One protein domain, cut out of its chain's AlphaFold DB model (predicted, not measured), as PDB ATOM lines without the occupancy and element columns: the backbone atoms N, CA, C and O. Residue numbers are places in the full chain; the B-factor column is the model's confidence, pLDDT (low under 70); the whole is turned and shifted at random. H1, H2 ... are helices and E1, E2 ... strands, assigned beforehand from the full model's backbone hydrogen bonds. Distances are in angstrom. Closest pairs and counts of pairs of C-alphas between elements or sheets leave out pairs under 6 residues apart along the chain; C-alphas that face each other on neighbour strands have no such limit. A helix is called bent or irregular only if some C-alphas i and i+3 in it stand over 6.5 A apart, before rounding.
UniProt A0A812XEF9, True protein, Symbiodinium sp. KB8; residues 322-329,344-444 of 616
ATOM      1  N   VAL A 322     216.609  96.263 188.691       88.31
ATOM      2  CA  VAL A 322     216.701  94.801 188.586       88.31
ATOM      3  C   VAL A 322     217.417  94.449 187.284       88.31
ATOM      4  O   VAL A 322     216.900  94.744 186.209       88.31
ATOM      5  N   ARG A 323     218.590  93.813 187.375       89.75
ATOM      6  CA  ARG A 323     219.418  93.375 186.236       89.75
ATOM      7  C   ARG A 323     219.558  91.852 186.228       89.75
ATOM      8  O   ARG A 323     219.660  91.255 187.296       89.75
ATOM      9  N   LEU A 324     219.592  91.231 185.052       89.75
ATOM     10  CA  LEU A 324     219.897  89.806 184.869       89.75
ATOM     11  C   LEU A 324     221.247  89.632 184.169       89.75
ATOM     12  O   LEU A 324     221.483  90.229 183.116       89.75
ATOM     13  N   LEU A 325     222.106  88.808 184.765       87.88
ATOM     14  CA  LEU A 325     223.406  88.400 184.232       87.88
ATOM     15  C   LEU A 325     223.375  86.892 183.925       87.88
ATOM     16  O   LEU A 325     222.918  86.120 184.767       87.88
ATOM     17  N   ASP A 326     223.886  86.499 182.755       85.44
ATOM     18  CA  ASP A 326     223.969  85.112 182.258       85.44
ATOM     19  C   ASP A 326     225.434  84.702 182.014       85.44
ATOM     20  O   ASP A 326     226.187  85.436 181.361       85.44
ATOM     21  N   ILE A 327     225.845  83.518 182.487       83.50
ATOM     22  CA  ILE A 327     227.190  82.955 182.253       83.50
ATOM     23  C   ILE A 327     227.269  82.297 180.863       83.50
ATOM     24  O   ILE A 327     227.141  81.085 180.687       83.50
ATOM     25  N   SER A 328     227.612  83.102 179.857       68.12
ATOM     26  CA  SER A 328     227.590  82.713 178.437       68.12
ATOM     27  C   SER A 328     228.575  81.609 178.010       68.12
ATOM     28  O   SER A 328     228.493  81.137 176.875       68.12
ATOM     29  N   ARG A 329     229.519  81.185 178.867       56.09
ATOM     30  CA  ARG A 329     230.505  80.126 178.549       56.09
ATOM     31  C   ARG A 329     230.701  79.071 179.638       56.09
ATOM     32  O   ARG A 329     231.829  78.681 179.942       56.09
ATOM     33  N   LEU A 344     231.262  81.744 193.678       63.78
ATOM     34  CA  LEU A 344     231.206  83.200 193.602       63.78
ATOM     35  C   LEU A 344     232.524  83.847 194.090       63.78
ATOM     36  O   LEU A 344     233.268  83.231 194.862       63.78
ATOM     37  N   PRO A 345     232.856  85.066 193.625       58.78
ATOM     38  CA  PRO A 345     233.999  85.820 194.131       58.78
ATOM     39  C   PRO A 345     233.833  86.120 195.626       58.78
ATOM     40  O   PRO A 345     232.733  86.439 196.073       58.78
ATOM     41  N   ARG A 346     234.926  86.059 196.398       56.19
ATOM     42  CA  ARG A 346     234.917  86.488 197.810       56.19
ATOM     43  C   ARG A 346     234.757  88.004 197.937       56.19
ATOM     44  O   ARG A 346     234.093  88.480 198.853       56.19
ATOM     45  N   ASP A 347     235.331  88.742 196.993       54.81
ATOM     46  CA  ASP A 347     235.234  90.193 196.927       54.81
ATOM     47  C   ASP A 347     233.890  90.613 196.317       54.81
ATOM     48  O   ASP A 347     233.528  90.210 195.212       54.81
ATOM     49  N   GLY A 348     233.134  91.426 197.053       49.66
ATOM     50  CA  GLY A 348     231.891  92.047 196.588       49.66
ATOM     51  C   GLY A 348     230.610  91.216 196.707       49.66
ATOM     52  O   GLY A 348     229.529  91.809 196.750       49.66
ATOM     53  N   VAL A 349     230.697  89.888 196.845       51.59
ATOM     54  CA  VAL A 349     229.533  89.000 197.051       51.59
ATOM     55  C   VAL A 349     229.579  88.376 198.448       51.59
ATOM     56  O   VAL A 349     230.003  87.241 198.652       51.59
ATOM     57  N   VAL A 350     229.138  89.145 199.446       51.28
ATOM     58  CA  VAL A 350     229.145  88.710 200.849       51.28
ATOM     59  C   VAL A 350     227.961  87.776 201.129       51.28
ATOM     60  O   VAL A 350     226.798  88.171 201.029       51.28
ATOM     61  N   HIS A 351     228.245  86.541 201.550       46.59
ATOM     62  CA  HIS A 351     227.250  85.681 202.193       46.59
ATOM     63  C   HIS A 351     227.105  86.086 203.667       46.59
ATOM     64  O   HIS A 351     227.738  85.517 204.559       46.59
ATOM     65  N   ARG A 352     226.267  87.094 203.927       48.78
ATOM     66  CA  ARG A 352     225.721  87.352 205.263       48.78
ATOM     67  C   ARG A 352     224.243  86.974 205.245       48.78
ATOM     68  O   ARG A 352     223.521  87.364 204.328       48.78
ATOM     69  N   SER A 353     223.803  86.198 206.234       40.28
ATOM     70  CA  SER A 353     222.396  85.817 206.358       40.28
ATOM     71  C   SER A 353     221.517  87.065 206.489       40.28
ATOM     72  O   SER A 353     221.941  88.094 207.016       40.28
ATOM     73  N   VAL A 354     220.276  86.992 206.003       40.94
ATOM     74  CA  VAL A 354     219.420  88.179 205.785       40.94
ATOM     75  C   VAL A 354     218.914  88.833 207.096       40.94
ATOM     76  O   VAL A 354     218.104  89.754 207.072       40.94
ATOM     77  N   ALA A 355     219.401  88.385 208.255       34.81
ATOM     78  CA  ALA A 355     218.898  88.718 209.587       34.81
ATOM     79  C   ALA A 355     219.104  90.184 210.033       34.81
ATOM     80  O   ALA A 355     218.400  90.647 210.926       34.81
ATOM     81  N   GLU A 356     220.042  90.933 209.445       37.94
ATOM     82  CA  GLU A 356     220.470  92.244 209.981       37.94
ATOM     83  C   GLU A 356     219.585  93.453 209.601       37.94
ATOM     84  O   GLU A 356     219.878  94.573 210.016       37.94
ATOM     85  N   ARG A 357     218.488  93.276 208.844       37.00
ATOM     86  CA  ARG A 357     217.554  94.376 208.492       37.00
ATOM     87  C   ARG A 357     216.066  94.012 208.584       37.00
ATOM     88  O   ARG A 357     215.277  94.355 207.710       37.00
ATOM     89  N   GLY A 358     215.664  93.305 209.641       39.25
ATOM     90  CA  GLY A 358     214.240  93.065 209.939       39.25
ATOM     91  C   GLY A 358     213.509  92.132 208.964       39.25
ATOM     92  O   GLY A 358     212.306  91.921 209.100       39.25
ATOM     93  N   VAL A 359     214.226  91.521 208.016       36.91
ATOM     94  CA  VAL A 359     213.774  90.293 207.357       36.91
ATOM     95  C   VAL A 359     213.715  89.219 208.448       36.91
ATOM     96  O   VAL A 359     214.726  89.007 209.124       36.91
ATOM     97  N   PRO A 360     212.566  88.557 208.681       33.78
ATOM     98  CA  PRO A 360     212.460  87.567 209.743       33.78
ATOM     99  C   PRO A 360     213.420  86.405 209.482       33.78
ATOM    100  O   PRO A 360     213.659  86.017 208.337       33.78
ATOM    101  N   THR A 361     213.905  85.787 210.556       36.12
ATOM    102  CA  THR A 361     214.908  84.703 210.564       36.12
ATOM    103  C   THR A 361     214.409  83.361 209.989       36.12
ATOM    104  O   THR A 361     214.940  82.303 210.311       36.12
ATOM    105  N   LEU A 362     213.381  83.400 209.134       36.53
ATOM    106  CA  LEU A 362     212.742  82.278 208.439       36.53
ATOM    107  C   LEU A 362     213.532  81.782 207.213       36.53
ATOM    108  O   LEU A 362     213.174  80.758 206.640       36.53
ATOM    109  N   LEU A 363     214.597  82.486 206.815       38.12
ATOM    110  CA  LEU A 363     215.549  82.046 205.790       38.12
ATOM    111  C   LEU A 363     216.954  81.863 206.396       38.12
ATOM    112  O   LEU A 363     217.842  82.683 206.145       38.12
ATOM    113  N   PRO A 364     217.184  80.808 207.203       35.22
ATOM    114  CA  PRO A 364     218.540  80.351 207.469       35.22
ATOM    115  C   PRO A 364     219.169  79.882 206.150       35.22
ATOM    116  O   PRO A 364     218.612  79.028 205.465       35.22
ATOM    117  N   GLU A 365     220.310  80.478 205.800       46.28
ATOM    118  CA  GLU A 365     221.274  79.985 204.801       46.28
ATOM    119  C   GLU A 365     220.658  79.438 203.497       46.28
ATOM    120  O   GLU A 365     220.947  78.321 203.075       46.28
ATOM    121  N   TRP A 366     219.826  80.234 202.813       50.94
ATOM    122  CA  TRP A 366     219.514  79.963 201.404       50.94
ATOM    123  C   TRP A 366     220.781  80.206 200.566       50.94
ATOM    124  O   TRP A 366     221.143  81.368 200.366       50.94
ATOM    125  N   PRO A 367     221.437  79.166 200.007       55.62
ATOM    126  CA  PRO A 367     222.776  79.274 199.408       55.62
ATOM    127  C   PRO A 367     222.783  79.981 198.039       55.62
ATOM    128  O   PRO A 367     223.785  79.983 197.333       55.62
ATOM    129  N   ALA A 368     221.639  80.545 197.653       66.19
ATOM    130  CA  ALA A 368     221.371  81.232 196.399       66.19
ATOM    131  C   ALA A 368     221.011  82.721 196.606       66.19
ATOM    132  O   ALA A 368     220.744  83.417 195.630       66.19
ATOM    133  N   ILE A 369     220.985  83.220 197.851       70.56
ATOM    134  CA  ILE A 369     220.694  84.628 198.164       70.56
ATOM    135  C   ILE A 369     221.888  85.247 198.887       70.56
ATOM    136  O   ILE A 369     222.291  84.785 199.951       70.56
ATOM    137  N   PHE A 370     222.420  86.329 198.325       71.62
ATOM    138  CA  PHE A 370     223.577  87.053 198.842       71.62
ATOM    139  C   PHE A 370     223.225  88.528 199.044       71.62
ATOM    140  O   PHE A 370     222.408  89.095 198.311       71.62
ATOM    141  N   TYR A 371     223.841  89.159 200.044       73.00
ATOM    142  CA  TYR A 371     223.595  90.557 200.383       73.00
ATOM    143  C   TYR A 371     224.896  91.249 200.778       73.00
ATOM    144  O   TYR A 371     225.532  90.882 201.765       73.00
ATOM    145  N   ASN A 372     225.277  92.274 200.017       70.56
ATOM    146  CA  ASN A 372     226.419  93.118 200.334       70.56
ATOM    147  C   ASN A 372     225.936  94.364 201.102       70.56
ATOM    148  O   ASN A 372     225.338  95.252 200.493       70.56
ATOM    149  N   PRO A 373     226.196  94.480 202.420       65.25
ATOM    150  CA  PRO A 373     225.728  95.615 203.213       65.25
ATOM    151  C   PRO A 373     226.451  96.934 202.900       65.25
ATOM    152  O   PRO A 373     225.945  97.980 203.288       65.25
ATOM    153  N   ALA A 374     227.603  96.913 202.218       67.94
ATOM    154  CA  ALA A 374     228.354  98.124 201.869       67.94
ATOM    155  C   ALA A 374     227.821  98.827 200.606       67.94
ATOM    156  O   ALA A 374     228.040 100.022 200.431       67.94
ATOM    157  N   THR A 375     227.120  98.096 199.735       70.62
ATOM    158  CA  THR A 375     226.491  98.611 198.500       70.62
ATOM    159  C   THR A 375     224.968  98.427 198.491       70.62
ATOM    160  O   THR A 375     224.320  98.651 197.476       70.62
ATOM    161  N   GLU A 376     224.402  97.935 199.597       71.12
ATOM    162  CA  GLU A 376     223.024  97.432 199.738       71.12
ATOM    163  C   GLU A 376     222.576  96.408 198.670       71.12
ATOM    164  O   GLU A 376     221.389  96.085 198.555       71.12
ATOM    165  N   CYS A 377     223.521  95.851 197.907       74.62
ATOM    166  CA  CYS A 377     223.229  94.985 196.775       74.62
ATOM    167  C   CYS A 377     222.646  93.651 197.234       74.62
ATOM    168  O   CYS A 377     223.242  92.950 198.054       74.62
ATOM    169  N   ARG A 378     221.523  93.254 196.638       77.88
ATOM    170  CA  ARG A 378     220.916  91.928 196.790       77.88
ATOM    171  C   ARG A 378     221.147  91.139 195.508       77.88
ATOM    172  O   ARG A 378     220.822  91.613 194.424       77.88
ATOM    173  N   LEU A 379     221.702  89.942 195.631       75.75
ATOM    174  CA  LEU A 379     221.959  89.035 194.517       75.75
ATOM    175  C   LEU A 379     221.176  87.743 194.749       75.75
ATOM    176  O   LEU A 379     221.341  87.089 195.777       75.75
ATOM    177  N   LEU A 380     220.327  87.393 193.789       76.62
ATOM    178  CA  LEU A 380     219.487  86.205 193.786       76.62
ATOM    179  C   LEU A 380     219.899  85.318 192.608       76.62
ATOM    180  O   LEU A 380     219.621  85.634 191.452       76.62
ATOM    181  N   VAL A 381     220.558  84.202 192.906       77.06
ATOM    182  CA  VAL A 381     220.818  83.138 191.931       77.06
ATOM    183  C   VAL A 381     219.514  82.369 191.746       77.06
ATOM    184  O   VAL A 381     218.944  81.882 192.721       77.06
ATOM    185  N   LEU A 382     219.012  82.279 190.517       69.25
ATOM    186  CA  LEU A 382     217.729  81.614 190.255       69.25
ATOM    187  C   LEU A 382     217.903  80.188 189.748       69.25
ATOM    188  O   LEU A 382     217.156  79.296 190.149       69.25
ATOM    189  N   HIS A 383     218.899  79.969 188.896       73.19
ATOM    190  CA  HIS A 383     219.263  78.654 188.393       73.19
ATOM    191  C   HIS A 383     220.681  78.718 187.827       73.19
ATOM    192  O   HIS A 383     220.844  79.236 186.735       73.19
ATOM    193  N   GLY A 384     221.685  78.197 188.543       72.00
ATOM    194  CA  GLY A 384     223.050  77.977 188.032       72.00
ATOM    195  C   GLY A 384     223.742  79.197 187.403       72.00
ATOM    196  O   GLY A 384     224.513  79.884 188.065       72.00
ATOM    197  N   ASP A 385     223.499  79.379 186.110       79.19
ATOM    198  CA  ASP A 385     223.942  80.425 185.193       79.19
ATOM    199  C   ASP A 385     223.133  81.745 185.261       79.19
ATOM    200  O   ASP A 385     223.697  82.789 184.936       79.19
ATOM    201  N   ASP A 386     221.879  81.729 185.738       83.50
ATOM    202  CA  ASP A 386     220.985  82.901 185.875       83.50
ATOM    203  C   ASP A 386     221.166  83.665 187.213       83.50
ATOM    204  O   ASP A 386     220.809  83.161 188.291       83.50
ATOM    205  N   PHE A 387     221.601  84.934 187.146       85.81
ATOM    206  CA  PHE A 387     221.795  85.829 188.303       85.81
ATOM    207  C   PHE A 387     220.945  87.102 188.224       85.81
ATOM    208  O   PHE A 387     221.213  87.983 187.408       85.81
ATOM    209  N   VAL A 388     219.980  87.262 189.133       87.56
ATOM    210  CA  VAL A 388     219.200  88.501 189.276       87.56
ATOM    211  C   VAL A 388     219.811  89.400 190.350       87.56
ATOM    212  O   VAL A 388     219.888  89.040 191.524       87.56
ATOM    213  N   VAL A 389     220.221  90.601 189.948       87.56
ATOM    214  CA  VAL A 389     220.833  91.630 190.795       87.56
ATOM    215  C   VAL A 389     219.822  92.742 191.067       87.56
ATOM    216  O   VAL A 389     219.335  93.383 190.137       87.56
ATOM    217  N   LEU A 390     219.528  92.998 192.341       86.56
ATOM    218  CA  LEU A 390     218.703  94.105 192.823       86.56
ATOM    219  C   LEU A 390     219.592  95.082 193.607       86.56
ATOM    220  O   LEU A 390     220.102  94.745 194.676       86.56
ATOM    221  N   GLY A 391     219.776  96.289 193.080       85.25
ATOM    222  CA  GLY A 391     220.693  97.293 193.626       85.25
ATOM    223  C   GLY A 391     220.646  98.597 192.832       85.25
ATOM    224  O   GLY A 391     219.927  98.683 191.837       85.25
ATOM    225  N   ASP A 392     221.406  99.598 193.268       85.19
ATOM    226  CA  ASP A 392     221.698 100.787 192.457       85.19
ATOM    227  C   ASP A 392     222.716 100.472 191.330       85.19
ATOM    228  O   ASP A 392     223.225  99.351 191.226       85.19
ATOM    229  N   ASP A 393     223.013 101.443 190.460       85.38
ATOM    230  CA  ASP A 393     223.954 101.240 189.349       85.38
ATOM    231  C   ASP A 393     225.404 100.968 189.805       85.38
ATOM    232  O   ASP A 393     226.116 100.232 189.118       85.38
ATOM    233  N   ASP A 394     225.852 101.503 190.947       84.69
ATOM    234  CA  ASP A 394     227.200 101.259 191.491       84.69
ATOM    235  C   ASP A 394     227.308  99.823 192.024       84.69
ATOM    236  O   ASP A 394     228.271  99.101 191.761       84.69
ATOM    237  N   ALA A 395     226.275  99.389 192.746       83.44
ATOM    238  CA  ALA A 395     226.096  98.062 193.306       83.44
ATOM    239  C   ALA A 395     226.039  96.988 192.210       83.44
ATOM    240  O   ALA A 395     226.747  95.977 192.292       83.44
ATOM    241  N   GLN A 396     225.256  97.228 191.151       86.38
ATOM    242  CA  GLN A 396     225.189  96.341 189.990       86.38
ATOM    243  C   GLN A 396     226.538  96.265 189.262       86.38
ATOM    244  O   GLN A 396     226.998  95.161 188.972       86.38
ATOM    245  N   GLN A 397     227.220  97.394 189.035       86.75
ATOM    246  CA  GLN A 397     228.569  97.408 188.448       86.75
ATOM    247  C   GLN A 397     229.601  96.687 189.324       86.75
ATOM    248  O   GLN A 397     230.477  96.003 188.798       86.75
ATOM    249  N   HIS A 398     229.505  96.802 190.650       84.00
ATOM    250  CA  HIS A 398     230.406  96.133 191.586       84.00
ATOM    251  C   HIS A 398     230.264  94.605 191.513       84.00
ATOM    252  O   HIS A 398     231.268  93.902 191.371       84.00
ATOM    253  N   VAL A 399     229.029  94.091 191.535       83.44
ATOM    254  CA  VAL A 399     228.750  92.651 191.388       83.44
ATOM    255  C   VAL A 399     229.113  92.152 189.988       83.44
ATOM    256  O   VAL A 399     229.745  91.104 189.865       83.44
ATOM    257  N   GLU A 400     228.791  92.906 188.934       86.31
ATOM    258  CA  GLU A 400     229.148  92.542 187.561       86.31
ATOM    259  C   GLU A 400     230.675  92.474 187.380       86.31
ATOM    260  O   GLU A 400     231.190  91.479 186.871       86.31
ATOM    261  N   LYS A 401     231.423  93.473 187.872       86.12
ATOM    262  CA  LYS A 401     232.894  93.482 187.853       86.12
ATOM    263  C   LYS A 401     233.479  92.304 188.629       86.12
ATOM    264  O   LYS A 401     234.411  91.674 188.134       86.12
ATOM    265  N   ALA A 402     232.940  91.995 189.810       82.94
ATOM    266  CA  ALA A 402     233.376  90.854 190.607       82.94
ATOM    267  C   ALA A 402     233.172  89.536 189.841       82.94
ATOM    268  O   ALA A 402     234.114  88.758 189.694       82.94
ATOM    269  N   LEU A 403     231.981  89.299 189.284       82.38
ATOM    270  CA  LEU A 403     231.678  88.090 188.510       82.38
ATOM    271  C   LEU A 403     232.540  87.987 187.232       82.38
ATOM    272  O   LEU A 403     233.060  86.909 186.935       82.38
ATOM    273  N   ARG A 404     232.790  89.108 186.535       85.06
ATOM    274  CA  ARG A 404     233.668  89.179 185.347       85.06
ATOM    275  C   ARG A 404     235.142  88.860 185.623       85.06
ATOM    276  O   ARG A 404     235.872  88.600 184.674       85.06
ATOM    277  N   THR A 405     235.595  88.808 186.882       83.00
ATOM    278  CA  THR A 405     236.946  88.289 187.203       83.00
ATOM    279  C   THR A 405     237.101  86.791 186.919       83.00
ATOM    280  O   THR A 405     238.225  86.299 186.836       83.00
ATOM    281  N   LYS A 406     235.984  86.058 186.800       77.88
ATOM    282  CA  LYS A 406     235.953  84.589 186.814       77.88
ATOM    283  C   LYS A 406     235.059  83.960 185.743       77.88
ATOM    284  O   LYS A 406     235.274  82.803 185.386       77.88
ATOM    285  N   TYR A 407     234.074  84.699 185.239       82.31
ATOM    286  CA  TYR A 407     233.052  84.208 184.317       82.31
ATOM    287  C   TYR A 407     232.867  85.162 183.128       82.31
ATOM    288  O   TYR A 407     232.896  86.380 183.296       82.31
ATOM    289  N   ASP A 408     232.644  84.612 181.931       83.00
ATOM    290  CA  ASP A 408     232.202  85.399 180.772       83.00
ATOM    291  C   ASP A 408     230.691  85.650 180.890       83.00
ATOM    292  O   ASP A 408     229.919  84.691 180.963       83.00
ATOM    293  N   LEU A 409     230.282  86.923 180.959       84.94
ATOM    294  CA  LEU A 409     228.908  87.331 181.274       84.94
ATOM    295  C   LEU A 409     228.247  88.121 180.143       84.94
ATOM    296  O   LEU A 409     228.790  89.136 179.682       84.94
ATOM    297  N   ARG A 410     227.007  87.749 179.824       87.00
ATOM    298  CA  ARG A 410     226.042  88.580 179.094       87.00
ATOM    299  C   ARG A 410     225.112  89.279 180.093       87.00
ATOM    300  O   ARG A 410     224.901  88.790 181.200       87.00
ATOM    301  N   VAL A 411     224.600  90.447 179.709       86.69
ATOM    302  CA  VAL A 411     223.549  91.164 180.443       86.69
ATOM    303  C   VAL A 411     222.271  91.039 179.624       86.69
ATOM    304  O   VAL A 411     222.204  91.561 178.511       86.69
ATOM    305  N   ASP A 412     221.277  90.331 180.153       82.19
ATOM    306  CA  ASP A 412     220.082  89.934 179.390       82.19
ATOM    307  C   ASP A 412     218.924  90.925 179.538       82.19
ATOM    308  O   ASP A 412     218.075  91.054 178.653       82.19
ATOM    309  N   GLY A 413     218.920  91.682 180.634       84.31
ATOM    310  CA  GLY A 413     217.976  92.763 180.871       84.31
ATOM    311  C   GLY A 413     218.373  93.624 182.063       84.31
ATOM    312  O   GLY A 413     219.062  93.165 182.972       84.31
ATOM    313  N   SER A 414     217.910  94.871 182.044       87.81
ATOM    314  CA  SER A 414     217.878  95.800 183.174       87.81
ATOM    315  C   SER A 414     216.516  96.496 183.130       87.81
ATOM    316  O   SER A 414     216.061  96.839 182.038       87.81
ATOM    317  N   ILE A 415     215.855  96.648 184.278       88.88
ATOM    318  CA  ILE A 415     214.610  97.418 184.454       88.88
ATOM    319  C   ILE A 415     214.688  98.239 185.744       88.88
ATOM    320  O   ILE A 415     215.394  97.870 186.686       88.88
ATOM    321  N   GLY A 416     213.929  99.328 185.815       85.19
ATOM    322  CA  GLY A 416     213.977 100.300 186.909       85.19
ATOM    323  C   GLY A 416     214.113 101.725 186.377       85.19
ATOM    324  O   GLY A 416     214.227 101.937 185.173       85.19
ATOM    325  N   VAL A 417     214.079 102.719 187.264       81.06
ATOM    326  CA  VAL A 417     213.997 104.141 186.875       81.06
ATOM    327  C   VAL A 417     215.118 104.523 185.897       81.06
ATOM    328  O   VAL A 417     216.298 104.366 186.213       81.06
ATOM    329  N   GLY A 418     214.744 105.035 184.720       79.50
ATOM    330  CA  GLY A 418     215.690 105.497 183.699       79.50
ATOM    331  C   GLY A 418     216.275 104.407 182.791       79.50
ATOM    332  O   GLY A 418     217.145 104.711 181.975       79.50
ATOM    333  N   GLU A 419     215.819 103.156 182.893       83.56
ATOM    334  CA  GLU A 419     216.167 102.106 181.929       83.56
ATOM    335  C   GLU A 419     215.398 102.241 180.606       83.56
ATOM    336  O   GLU A 419     214.222 102.597 180.561       83.56
ATOM    337  N   THR A 420     216.061 101.907 179.494       82.12
ATOM    338  CA  THR A 420     215.461 102.006 178.141       82.12
ATOM    339  C   THR A 420     214.433 100.913 177.841       82.12
ATOM    340  O   THR A 420     213.645 101.033 176.901       82.12
ATOM    341  N   LYS A 421     214.435  99.840 178.635       84.94
ATOM    342  CA  LYS A 421     213.423  98.784 178.641       84.94
ATOM    343  C   LYS A 421     212.882  98.672 180.055       84.94
ATOM    344  O   LYS A 421     213.652  98.679 181.003       84.94
ATOM    345  N   GLN A 422     211.571  98.503 180.171       88.69
ATOM    346  CA  GLN A 422     210.909  98.260 181.454       88.69
ATOM    347  C   GLN A 422     210.237  96.884 181.525       88.69
ATOM    348  O   GLN A 422     209.510  96.605 182.472       88.69
ATOM    349  N   GLU A 423     210.499  96.001 180.554       89.69
ATOM    350  CA  GLU A 423     210.035  94.610 180.541       89.69
ATOM    351  C   GLU A 423     211.142  93.674 180.035       89.69
ATOM    352  O   GLU A 423     211.821  93.983 179.049       89.69
ATOM    353  N   PHE A 424     211.312  92.520 180.684       89.56
ATOM    354  CA  PHE A 424     212.199  91.440 180.240       89.56
ATOM    355  C   PHE A 424     211.763  90.080 180.818       89.56
ATOM    356  O   PHE A 424     210.818  90.004 181.605       89.56
ATOM    357  N   THR A 425     212.417  88.984 180.418       87.94
ATOM    358  CA  THR A 425     212.060  87.627 180.871       87.94
ATOM    359  C   THR A 425     213.118  86.993 181.764       87.94
ATOM    360  O   THR A 425     214.293  86.993 181.415       87.94
ATOM    361  N   VAL A 426     212.677  86.356 182.850       85.62
ATOM    362  CA  VAL A 426     213.500  85.629 183.829       85.62
ATOM    363  C   VAL A 426     212.964  84.204 183.957       85.62
ATOM    364  O   VAL A 426     211.809  84.020 184.342       85.62
ATOM    365  N   LEU A 427     213.751  83.177 183.607       83.44
ATOM    366  CA  LEU A 427     213.293  81.772 183.568       83.44
ATOM    367  C   LEU A 427     211.924  81.592 182.861       83.44
ATOM    368  O   LEU A 427     211.044  80.871 183.342       83.44
ATOM    369  N   ASN A 428     211.742  82.274 181.721       86.81
ATOM    370  CA  ASN A 428     210.500  82.422 180.935       86.81
ATOM    371  C   ASN A 428     209.321  83.170 181.604       86.81
ATOM    372  O   ASN A 428     208.300  83.362 180.947       86.81
ATOM    373  N   ARG A 429     209.430  83.645 182.850       89.31
ATOM    374  CA  ARG A 429     208.437  84.558 183.447       89.31
ATOM    375  C   ARG A 429     208.683  85.989 182.989       89.31
ATOM    376  O   ARG A 429     209.834  86.397 182.861       89.31
ATOM    377  N   LEU A 430     207.616  86.741 182.748       91.06
ATOM    378  CA  LEU A 430     207.694  88.157 182.399       91.06
ATOM    379  C   LEU A 430     207.864  88.975 183.682       91.06
ATOM    380  O   LEU A 430     207.074  88.833 184.618       91.06
ATOM    381  N   VAL A 431     208.882  89.832 183.715       91.00
ATOM    382  CA  VAL A 431     209.121  90.796 184.792       91.00
ATOM    383  C   VAL A 431     209.077  92.195 184.192       91.00
ATOM    384  O   VAL A 431     209.758  92.468 183.203       91.00
ATOM    385  N   SER A 432     208.273  93.078 184.779       91.31
ATOM    386  CA  SER A 432     208.117  94.459 184.315       91.31
ATOM    387  C   SER A 432     208.180  95.481 185.442       91.31
ATOM    388  O   SER A 432     207.945  95.147 186.602       91.31
ATOM    389  N   PHE A 433     208.490  96.731 185.106       90.19
ATOM    390  CA  PHE A 433     208.496  97.875 186.014       90.19
ATOM    391  C   PHE A 433     207.554  98.967 185.492       90.19
ATOM    392  O   PHE A 433     207.614  99.352 184.329       90.19
ATOM    393  N   ASP A 434     206.679  99.472 186.356       87.25
ATOM    394  CA  ASP A 434     205.858 100.652 186.073       87.25
ATOM    395  C   ASP A 434     206.521 101.865 186.736       87.25
ATOM    396  O   ASP A 434     206.460 102.006 187.960       87.25
ATOM    397  N   GLU A 435     207.157 102.734 185.939       81.56
ATOM    398  CA  GLU A 435     207.817 103.956 186.428       81.56
ATOM    399  C   GLU A 435     206.845 104.921 187.128       81.56
ATOM    400  O   GLU A 435     207.259 105.699 187.984       81.56
ATOM    401  N   ARG A 436     205.547 104.884 186.793       82.19
ATOM    402  CA  ARG A 436     204.552 105.820 187.334       82.19
ATOM    403  C   ARG A 436     204.102 105.439 188.744       82.19
ATOM    404  O   ARG A 436     203.732 106.321 189.517       82.19
ATOM    405  N   SER A 437     204.110 104.148 189.075       81.38
ATOM    406  CA  SER A 437     203.827 103.647 190.431       81.38
ATOM    407  C   SER A 437     205.057 103.119 191.174       81.38
ATOM    408  O   SER A 437     204.922 102.698 192.321       81.38
ATOM    409  N   SER A 438     206.235 103.127 190.544       80.94
ATOM    410  CA  SER A 438     207.476 102.504 191.029       80.94
ATOM    411  C   SER A 438     207.295 101.041 191.462       80.94
ATOM    412  O   SER A 438     207.885 100.591 192.445       80.94
ATOM    413  N   THR A 439     206.450 100.287 190.751       83.12
ATOM    414  CA  THR A 439     206.124  98.890 191.092       83.12
ATOM    415  C   THR A 439     206.711  97.909 190.095       83.12
ATOM    416  O   THR A 439     206.438  98.014 188.899       83.12
ATOM    417  N   VAL A 440     207.400  96.885 190.600       87.00
ATOM    418  CA  VAL A 440     207.743  95.689 189.820       87.00
ATOM    419  C   VAL A 440     206.518  94.771 189.738       87.00
ATOM    420  O   VAL A 440     205.771  94.625 190.710       87.00
ATOM    421  N   SER A 441     206.306  94.123 188.597       89.69
ATOM    422  CA  SER A 441     205.301  93.077 188.417       89.69
ATOM    423  C   SER A 441     205.905  91.805 187.818       89.69
ATOM    424  O   SER A 441     206.916  91.858 187.120       89.69
ATOM    425  N   TYR A 442     205.303  90.663 188.141       88.75
ATOM    426  CA  TYR A 442     205.752  89.322 187.776       88.75
ATOM    427  C   TYR A 442     204.579  88.520 187.214       88.75
ATOM    428  O   TYR A 442     203.511  88.470 187.832       88.75
ATOM    429  N   GLU A 443     204.773  87.866 186.073       91.25
ATOM    430  CA  GLU A 443     203.751  87.047 185.426       91.25
ATOM    431  C   GLU A 443     204.326  85.722 184.879       91.25
ATOM    432  O   GLU A 443     205.406  85.721 184.281       91.25
ATOM    433  N   PRO A 444     203.613  84.585 185.023       90.56
ATOM    434  CA  PRO A 444     203.939  83.351 184.303       90.56
ATOM    435  C   PRO A 444     203.924  83.564 182.780       90.56
ATOM    436  O   PRO A 444     203.163  84.396 182.297       90.56
TER     437      PRO A 444
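This is residues 322 to 329 and 344 to 444 of the 616 residues of the protein "True protein" of Symbiodinium sp. KB8 (UniProt A0A812XEF9). A twisted sheet of five strands and a smaller sheet of three make a sandwich, partly face to face, and helix H2 packs on the large sheet's other face. Beyond the E2 edge of the large sheet runs a long stretch, residues 344 to 368, with the short helix H1. The printed part has 109 residues of mixed class, with two named helices and eight strands in the order E1 H1 E2 E3 E4 H2 E5 E6 E7 E8. The sheets, E2 - E3 - E4 - E1 - E5 and E6 - E7 - E8, are antiparallel throughout. The whole is compact, with a radius of gyration of the C-alphas of 14.0 A, and rounded, spanning 36 by 33 by 26 A.

Start at E1, residues 322 to 327, an inner strand antiparallel to E5, residues 409 to 415, where N 324 and O 413 are 2.9 A apart, and to E4, residues 386 to 391, where N 323 and O 389 are 2.9 A apart, both within hydrogen-bond range. Past the cut, H1, residues 354 to 357, is only just not on this sheet, with 4 pairs of C-alphas within 10 A. Next, E2, residues 369 to 372, E3, residues 377 to 383, and E4 make a meander, each strand the antiparallel neighbour of the one before; look for N 370 and O 379 at 2.9 A in the hairpin E2 and E3, and N 378 and O 390 at 2.8 A in the hairpin E3 and E4. H2, residues 393 to 404, is on this sheet, making two layers, helix over sheet; its closest C-alpha pair with E3 is Cys 377 and Ala 395, 5.5 A. E4, H2 and E5 form a split strand-helix-strand unit, two strands running the same way with E1 between them, and its crossover is right-handed. E6, residues 423 to 426, E7, residues 429 to 434, and E8, residues 439 to 443, form a second meander, with N 424 and O 431 at 3.0 A and N 432 and O 441 at 3.0 A. The parts of the two sheets that face each other are 11.7 A centre to centre; the closest C-alphas of E5 and E6 are those of Gly 413 and Phe 424, 6.0 A. In H2 every O i to N i+4 pair is within hydrogen-bond range; H1 is too short for such a pair, and its one O i to N i+3 pair is not within range.

Find C-alpha 322 at (216.701, 94.801, 188.586); from there E1 runs 17.0 A. H1 is irregular, 7.0 A from C-alpha 354 to C-alpha 357. E3 is 18.8 A long, E4 16.3 A, H2 16.0 A, E5 17.8 A and E7 16.5 A; E2, E6 and E8 are shorter. E8 ends at C-alpha 443, (203.751, 87.047, 185.426).

The two C-alphas farthest apart, those of Lys 406 and Arg 436, are 37.9 A apart. Residues 330 to 343 are not printed, and C-alphas 329 and 344 stand 15.4 A apart across this cut. The link H1 to E2, 11 residues, is long. The model's confidence is low, under 70, at residues 328 to 329, 344 to 368, 373 to 374 and 382.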